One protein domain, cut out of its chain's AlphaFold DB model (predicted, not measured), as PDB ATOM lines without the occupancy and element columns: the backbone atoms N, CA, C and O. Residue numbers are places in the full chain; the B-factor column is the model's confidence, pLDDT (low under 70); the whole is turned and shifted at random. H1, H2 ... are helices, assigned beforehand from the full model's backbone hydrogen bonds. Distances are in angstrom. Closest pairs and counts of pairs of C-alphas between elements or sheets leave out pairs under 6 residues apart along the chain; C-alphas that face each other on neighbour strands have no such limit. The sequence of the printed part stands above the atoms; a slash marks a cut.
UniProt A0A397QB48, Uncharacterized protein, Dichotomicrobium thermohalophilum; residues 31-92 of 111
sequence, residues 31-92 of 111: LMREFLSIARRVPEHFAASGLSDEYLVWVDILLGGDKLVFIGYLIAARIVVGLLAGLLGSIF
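What this domain is: This is residues 31 to 92 of the 111 residues of an uncharacterized protein of Dichotomicrobium thermohalophilum (UniProt A0A397QB48). A helical hairpin of H1 and H2 makes a small body, and the long helix H3 starts on H1 and runs out from it as an arm, with residues 73 to 92 sticking out. The printed part has 62 residues, with named helices H1, H2 and H3 in that order and no named strand: all helix. It is extended, a rod spanning 54 by 24 by 16 A, with a radius of gyration of the C-alphas of 16.5 A.

How they stand to each other: H1, residues 31 to 48, touches H2, residues 53 to 63, with its residues 42 to 47 alone; the closest C-alphas, of Pro 43 and Asp 60, are 6.1 A apart. This hairpin has a shallow tilt of 18 degrees, opposite ways. H3, residues 65 to 91, touches H1 with residues 65 to 69 alone, at a steep tilt of 62 degrees; the closest C-alphas, of Arg 40 and Gly 65, are 4.4 A apart. H2 and H3 are close but not clearly touching, the closest C-alphas, of Leu 62 and Leu 68, being 8.0 A apart. Every O i to N i+4 pair is within hydrogen-bond range in H3, 10 of 14 in H1 and 6 of 7 in H2.

Where its parts are: H1 begins at C-alpha 31 (98.747, 86.371, 115.640) and is 26.2 A long; H2 is 14.8 A. H3, 38.9 A, ends at C-alpha 91 (89.418, 118.968, 114.783).

The domain as a whole: The farthest C-alphas, of Asp 53 and Phe 92, are 53.7 A apart. The printed part has no cut, both links are tight, and pLDDT is under 70 at residues 90 to 92.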
ATOM      1  N   LEU A  31      97.972  85.197 115.224       90.44
ATOM      2  CA  LEU A  31      98.747  86.371 115.640       90.44
ATOM      3  C   LEU A  31      98.936  86.412 117.156       90.44
ATOM      4  O   LEU A  31     100.029  86.689 117.639       90.44
ATOM      5  N   MET A  32      97.901  86.060 117.924       91.50
ATOM      6  CA  MET A  32      98.026  85.974 119.380       91.50
ATOM      7  C   MET A  32      99.062  84.924 119.805       91.50
ATOM      8  O   MET A  32      99.887  85.182 120.683       91.50
ATOM      9  N   ARG A  33      99.065  83.745 119.169       91.88
ATOM     10  CA  ARG A  33     100.073  82.703 119.425       91.88
ATOM     11  C   ARG A  33     101.477  83.164 119.057       91.88
ATOM     12  O   ARG A  33     102.409  82.862 119.795       91.88
ATOM     13  N   GLU A  34     101.622  83.901 117.961       93.44
ATOM     14  CA  GLU A  34     102.903  84.468 117.550       93.44
ATOM     15  C   GLU A  34     103.424  85.457 118.601       93.44
ATOM     16  O   GLU A  34     104.525  85.263 119.120       93.44
ATOM     17  N   PHE A  35     102.603  86.422 119.027       91.19
ATOM     18  CA  PHE A  35     102.975  87.365 120.087       91.19
ATOM     19  C   PHE A  35     103.333  86.670 121.399       91.19
ATOM     20  O   PHE A  35     104.345  87.011 122.010       91.19
ATOM     21  N   LEU A  36     102.560  85.666 121.814       91.50
ATOM     22  CA  LEU A  36     102.868  84.879 123.009       91.50
ATOM     23  C   LEU A  36     104.181  84.106 122.859       91.50
ATOM     24  O   LEU A  36     104.947  84.013 123.816       91.50
ATOM     25  N   SER A  37     104.462  83.557 121.676       91.31
ATOM     26  CA  SER A  37     105.705  82.824 121.425       91.31
ATOM     27  C   SER A  37     106.929  83.738 121.445       91.31
ATOM     28  O   SER A  37     107.956  83.355 121.998       91.31
ATOM     29  N   ILE A  38     106.807  84.959 120.917       90.69
ATOM     30  CA  ILE A  38     107.852  85.984 120.987       90.69
ATOM     31  C   ILE A  38     108.048  86.417 122.440       90.69
ATOM     32  O   ILE A  38     109.173  86.449 122.927       90.69
ATOM     33  N   ALA A  39     106.958  86.697 123.153       90.31
ATOM     34  CA  ALA A  39     107.009  87.154 124.535       90.31
ATOM     35  C   ALA A  39     107.647  86.127 125.479       90.31
ATOM     36  O   ALA A  39     108.408  86.504 126.363       90.31
ATOM     37  N   ARG A  40     107.403  84.828 125.265       88.44
ATOM     38  CA  ARG A  40     108.030  83.747 126.049       88.44
ATOM     39  C   ARG A  40     109.548  83.668 125.890       88.44
ATOM     40  O   ARG A  40     110.214  83.209 126.805       88.44
ATOM     41  N   ARG A  41     110.103  84.168 124.783       88.31
ATOM     42  CA  ARG A  41     111.559  84.214 124.567       88.31
ATOM     43  C   ARG A  41     112.243  85.342 125.338       88.31
ATOM     44  O   ARG A  41     113.464  85.349 125.452       88.31
ATOM     45  N   VAL A  42     111.483  86.315 125.847       85.25
ATOM     46  CA  VAL A  42     112.042  87.473 126.559       85.25
ATOM     47  C   VAL A  42     112.662  87.055 127.902       85.25
ATOM     48  O   VAL A  42     113.836  87.365 128.105       85.25
ATOM     49  N   PRO A  43     111.974  86.305 128.788       82.06
ATOM     50  CA  PRO A  43     112.594  85.757 129.998       82.06
ATOM     51  C   PRO A  43     113.792  84.848 129.703       82.06
ATOM     52  O   PRO A  43     114.820  84.963 130.366       82.06
ATOM     53  N   GLU A  44     113.697  83.999 128.673       82.19
ATOM     54  CA  GLU A  44     114.786  83.100 128.249       82.19
ATOM     55  C   GLU A  44     116.049  83.882 127.853       82.19
ATOM     56  O   GLU A  44     117.169  83.484 128.179       82.19
ATOM     57  N   HIS A  45     115.879  85.034 127.199       84.62
ATOM     58  CA  HIS A  45     116.990  85.913 126.850       84.62
ATOM     59  C   HIS A  45     117.665  86.516 128.090       84.62
ATOM     60  O   HIS A  45     118.894  86.570 128.159       84.62
ATOM     61  N   PHE A  46     116.884  86.923 129.094       80.94
ATOM     62  CA  PHE A  46     117.436  87.420 130.356       80.94
ATOM     63  C   PHE A  46     118.124  86.310 131.161       80.94
ATOM     64  O   PHE A  46     119.198  86.546 131.714       80.94
ATOM     65  N   ALA A  47     117.595  85.086 131.148       80.06
ATOM     66  CA  ALA A  47     118.262  83.923 131.737       80.06
ATOM     67  C   ALA A  47     119.643  83.665 131.112       80.06
ATOM     68  O   ALA A  47     120.616  83.425 131.825       80.06
ATOM     69  N   ALA A  48     119.767  83.813 129.791       80.12
ATOM     70  CA  ALA A  48     121.039  83.653 129.087       80.12
ATOM     71  C   ALA A  48     122.067  84.769 129.375       80.12
ATOM     72  O   ALA A  48     123.257  84.583 129.127       80.12
ATOM     73  N   SER A  49     121.635  85.918 129.905       81.25
ATOM     74  CA  SER A  49     122.511  87.067 130.187       81.25
ATOM     75  C   SER A  49     123.258  86.995 131.529       81.25
ATOM     76  O   SER A  49     124.002  87.915 131.864       81.25
ATOM     77  N   GLY A  50     123.115  85.889 132.271       79.19
ATOM     78  CA  GLY A  50     123.882  85.626 133.494       79.19
ATOM     79  C   GLY A  50     123.365  86.349 134.740       79.19
ATOM     80  O   GLY A  50     124.138  86.580 135.670       79.19
ATOM     81  N   LEU A  51     122.079  86.724 134.774       82.12
ATOM     82  CA  LEU A  51     121.445  87.189 136.012       82.12
ATOM     83  C   LEU A  51     121.437  86.059 137.050       82.12
ATOM     84  O   LEU A  51     121.269  84.895 136.697       82.12
ATOM     85  N   SER A  52     121.589  86.404 138.332       82.31
ATOM     86  CA  SER A  52     121.470  85.410 139.400       82.31
ATOM     87  C   SER A  52     120.037  84.876 139.499       82.31
ATOM     88  O   SER A  52     119.073  85.587 139.199       82.31
ATOM     89  N   ASP A  53     119.900  83.629 139.956       80.50
ATOM     90  CA  ASP A  53     118.619  82.909 140.031       80.50
ATOM     91  C   ASP A  53     117.528  83.687 140.780       80.50
ATOM     92  O   ASP A  53     116.363  83.680 140.382       80.50
ATOM     93  N   GLU A  54     117.905  84.431 141.822       83.75
ATOM     94  CA  GLU A  54     116.992  85.288 142.584       83.75
ATOM     95  C   GLU A  54     116.314  86.348 141.703       83.75
ATOM     96  O   GLU A  54     115.118  86.603 141.851       83.75
ATOM     97  N   TYR A  55     117.042  86.941 140.750       81.88
ATOM     98  CA  TYR A  55     116.472  87.903 139.805       81.88
ATOM     99  C   TYR A  55     115.665  87.223 138.704       81.88
ATOM    100  O   TYR A  55     114.681  87.799 138.239       81.88
ATOM    101  N   LEU A  56     116.032  86.006 138.303       82.69
ATOM    102  CA  LEU A  56     115.292  85.265 137.282       82.69
ATOM    103  C   LEU A  56     113.873  84.923 137.737       82.69
ATOM    104  O   LEU A  56     112.945  85.034 136.938       82.69
ATOM    105  N   VAL A  57     113.670  84.633 139.025       84.38
ATOM    106  CA  VAL A  57     112.323  84.451 139.597       84.38
ATOM    107  C   VAL A  57     111.470  85.710 139.414       84.38
ATOM    108  O   VAL A  57     110.313  85.631 138.998       84.38
ATOM    109  N   TRP A  58     112.036  86.892 139.672       85.06
ATOM    110  CA  TRP A  58     111.328  88.154 139.451       85.06
ATOM    111  C   TRP A  58     111.048  88.411 137.975       85.06
ATOM    112  O   TRP A  58     109.953  88.866 137.638       85.06
ATOM    113  N   VAL A  59     112.006  88.101 137.100       83.12
ATOM    114  CA  VAL A  59     111.834  88.211 135.648       83.12
ATOM    115  C   VAL A  59     110.682  87.330 135.181       83.12
ATOM    116  O   VAL A  59     109.824  87.811 134.450       83.12
ATOM    117  N   ASP A  60     110.592  86.089 135.647       82.56
ATOM    118  CA  ASP A  60     109.549  85.156 135.217       82.56
ATOM    119  C   ASP A  60     108.160  85.560 135.754       82.56
ATOM    120  O   ASP A  60     107.151  85.535 135.041       82.56
ATOM    121  N   ILE A  61     108.099  86.060 136.994       82.81
ATOM    122  CA  ILE A  61     106.856  86.571 137.592       82.81
ATOM    123  C   ILE A  61     106.356  87.829 136.869       82.81
ATOM    124  O   ILE A  61     105.145  87.957 136.635       82.81
ATOM    125  N   LEU A  62     107.250  88.772 136.560       82.44
ATOM    126  CA  LEU A  62     106.903  90.085 136.006       82.44
ATOM    127  C   LEU A  62     106.756  90.067 134.481       82.44
ATOM    128  O   LEU A  62     105.838  90.698 133.956       82.44
ATOM    129  N   LEU A  63     107.635  89.349 133.778       84.31
ATOM    130  CA  LEU A  63     107.710  89.276 132.314       84.31
ATOM    131  C   LEU A  63     107.175  87.954 131.745       84.31
ATOM    132  O   LEU A  63     107.454  87.636 130.589       84.31
ATOM    133  N   GLY A  64     106.367  87.213 132.511       84.56
ATOM    134  CA  GLY A  64     105.624  86.059 132.000       84.56
ATOM    135  C   GLY A  64     104.940  86.390 130.667       84.56
ATOM    136  O   GLY A  64     104.339  87.456 130.510       84.56
ATOM    137  N   GLY A  65     105.091  85.511 129.672       83.25
ATOM    138  CA  GLY A  65     104.813  85.859 128.274       83.25
ATOM    139  C   GLY A  65     103.381  86.344 128.009       83.25
ATOM    140  O   GLY A  65     103.171  87.251 127.210       83.25
ATOM    141  N   ASP A  66     102.391  85.803 128.713       87.56
ATOM    142  CA  ASP A  66     100.994  86.247 128.670       87.56
ATOM    143  C   ASP A  66     100.797  87.657 129.247       87.56
ATOM    144  O   ASP A  66     100.151  88.503 128.618       87.56
ATOM    145  N   LYS A  67     101.413  87.945 130.399       89.19
ATOM    146  CA  LYS A  67     101.393  89.275 131.025       89.19
ATOM    147  C   LYS A  67     102.076  90.312 130.144       89.19
ATOM    148  O   LYS A  67     101.565  91.422 129.998       89.19
ATOM    149  N   LEU A  68     103.196  89.947 129.523       89.94
ATOM    150  CA  LEU A  68     103.949  90.827 128.636       89.94
ATOM    151  C   LEU A  68     103.115  91.243 127.418       89.94
ATOM    152  O   LEU A  68     103.037  92.430 127.097       89.94
ATOM    153  N   VAL A  69     102.448  90.279 126.771       91.56
ATOM    154  CA  VAL A  69     101.559  90.573 125.639       91.56
ATOM    155  C   VAL A  69     100.413  91.469 126.097       91.56
ATOM    156  O   VAL A  69     100.149  92.483 125.453       91.56
ATOM    157  N   PHE A  70      99.778  91.169 127.232       90.12
ATOM    158  CA  PHE A  70      98.702  92.006 127.764       90.12
ATOM    159  C   PHE A  70      99.151  93.452 128.032       90.12
ATOM    160  O   PHE A  70      98.479  94.397 127.613       90.12
ATOM    161  N   ILE A  71     100.318  93.646 128.655       90.50
ATOM    162  CA  ILE A  71     100.915  94.975 128.856       90.50
ATOM    163  C   ILE A  71     101.145  95.674 127.509       90.50
ATOM    164  O   ILE A  71     100.825  96.858 127.377       90.50
ATOM    165  N   GLY A  72     101.620  94.951 126.491       90.50
ATOM    166  CA  GLY A  72     101.753  95.465 125.127       90.50
ATOM    167  C   GLY A  72     100.436  96.016 124.566       90.50
ATOM    168  O   GLY A  72     100.408  97.133 124.046       90.50
ATOM    169  N   TYR A  73      99.325  95.297 124.755       91.19
ATOM    170  CA  TYR A  73      97.992  95.770 124.356       91.19
ATOM    171  C   TYR A  73      97.544  97.011 125.131       91.19
ATOM    172  O   TYR A  73      96.958  97.919 124.539       91.19
ATOM    173  N   LEU A  74      97.839  97.098 126.430       91.56
ATOM    174  CA  LEU A  74      97.531  98.291 127.226       91.56
ATOM    175  C   LEU A  74      98.307  99.524 126.741       91.56
ATOM    176  O   LEU A  74      97.742 100.620 126.651       91.56
ATOM    177  N   ILE A  75      99.590  99.357 126.410       90.69
ATOM    178  CA  ILE A  75     100.423 100.431 125.855       90.69
ATOM    179  C   ILE A  75      99.877 100.860 124.490       90.69
ATOM    180  O   ILE A  75      99.660 102.053 124.267       90.69
ATOM    181  N   ALA A  76      99.591  99.905 123.602       89.12
ATOM    182  CA  ALA A  76      99.023 100.186 122.287       89.12
ATOM    183  C   ALA A  76      97.682 100.928 122.397       89.12
ATOM    184  O   ALA A  76      97.493 101.963 121.756       89.12
ATOM    185  N   ALA A  77      96.786 100.475 123.278       88.25
ATOM    186  CA  ALA A  77      95.511 101.136 123.536       88.25
ATOM    187  C   ALA A  77      95.699 102.581 124.018       88.25
ATOM    188  O   ALA A  77      94.989 103.479 123.567       88.25
ATOM    189  N   ARG A  78      96.686 102.845 124.884       87.25
ATOM    190  CA  ARG A  78      97.007 104.215 125.310       87.25
ATOM    191  C   ARG A  78      97.498 105.092 124.169       87.25
ATOM    192  O   ARG A  78      97.077 106.244 124.094       87.25
ATOM    193  N   ILE A  79      98.365 104.572 123.306       88.56
ATOM    194  CA  ILE A  79      98.857 105.314 122.140       88.56
ATOM    195  C   ILE A  79      97.680 105.653 121.226       88.56
ATOM    196  O   ILE A  79      97.501 106.816 120.879       88.56
ATOM    197  N   VAL A  80      96.824 104.677 120.916       87.44
ATOM    198  CA  VAL A  80      95.632 104.884 120.082       87.44
ATOM    199  C   VAL A  80      94.699 105.923 120.701       87.44
ATOM    200  O   VAL A  80      94.311 106.870 120.025       87.44
ATOM    201  N   VAL A  81      94.382 105.815 121.995       85.62
ATOM    202  CA  VAL A  81      93.528 106.797 122.685       85.62
ATOM    203  C   VAL A  81      94.171 108.186 122.709       85.62
ATOM    204  O   VAL A  81      93.473 109.176 122.503       85.62
ATOM    205  N   GLY A  82      95.485 108.284 122.922       84.00
ATOM    206  CA  GLY A  82      96.220 109.549 122.882       84.00
ATOM    207  C   GLY A  82      96.202 110.192 121.494       84.00
ATOM    208  O   GLY A  82      95.942 111.389 121.378       84.00
ATOM    209  N   LEU A  83      96.402 109.392 120.444       86.56
ATOM    210  CA  LEU A  83      96.322 109.836 119.053       86.56
ATOM    211  C   LEU A  83      94.907 110.298 118.702       86.56
ATOM    212  O   LEU A  83      94.748 111.395 118.173       86.56
ATOM    213  N   LEU A  84      93.880 109.525 119.060       85.44
ATOM    214  CA  LEU A  84      92.481 109.905 118.855       85.44
ATOM    215  C   LEU A  84      92.139 111.187 119.616       85.44
ATOM    216  O   LEU A  84      91.543 112.091 119.044       85.44
ATOM    217  N   ALA A  85      92.556 111.318 120.875       83.00
ATOM    218  CA  ALA A  85      92.329 112.532 121.653       83.00
ATOM    219  C   ALA A  85      93.037 113.755 121.046       83.00
ATOM    220  O   ALA A  85      92.464 114.842 121.041       83.00
ATOM    221  N   GLY A  86      94.251 113.591 120.512       80.25
ATOM    222  CA  GLY A  86      94.978 114.653 119.812       80.25
ATOM    223  C   GLY A  86      94.317 115.052 118.492       80.25
ATOM    224  O   GLY A  86      94.183 116.242 118.209       80.25
ATOM    225  N   LEU A  87      93.847 114.072 117.718       82.56
ATOM    226  CA  LEU A  87      93.182 114.288 116.432       82.56
ATOM    227  C   LEU A  87      91.804 114.936 116.620       82.56
ATOM    228  O   LEU A  87      91.483 115.926 115.974       82.56
ATOM    229  N   LEU A  88      91.011 114.446 117.574       79.06
ATOM    230  CA  LEU A  88      89.739 115.063 117.953       79.06
ATOM    231  C   LEU A  88      89.974 116.453 118.566       79.06
ATOM    232  O   LEU A  88      89.250 117.390 118.256       79.06
ATOM    233  N   GLY A  89      91.014 116.633 119.383       72.19
ATOM    234  CA  GLY A  89      91.377 117.936 119.943       72.19
ATOM    235  C   GLY A  89      91.746 118.973 118.878       72.19
ATOM    236  O   GLY A  89      91.366 120.138 119.018       72.19
ATOM    237  N   SER A  90      92.427 118.561 117.802       69.06
ATOM    238  CA  SER A  90      92.752 119.450 116.681       69.06
ATOM    239  C   SER A  90      91.525 119.776 115.824       69.06
ATOM    240  O   SER A  90      91.351 120.932 115.445       69.06
ATOM    241  N   ILE A  91      90.639 118.800 115.589       65.19
ATOM    242  CA  ILE A  91      89.418 118.968 114.783       65.19
ATOM    243  C   ILE A  91      88.356 119.798 115.522       65.19
ATOM    244  O   ILE A  91      87.725 120.664 114.926       65.19
ATOM    245  N   PHE A  92      88.175 119.580 116.828       68.94
ATOM    246  CA  PHE A  92      87.174 120.277 117.648       68.94
ATOM    247  C   PHE A  92      87.690 121.574 118.294       68.94
ATOM    248  O   PHE A  92      86.994 122.174 119.111       68.94
TER     249      PHE A  92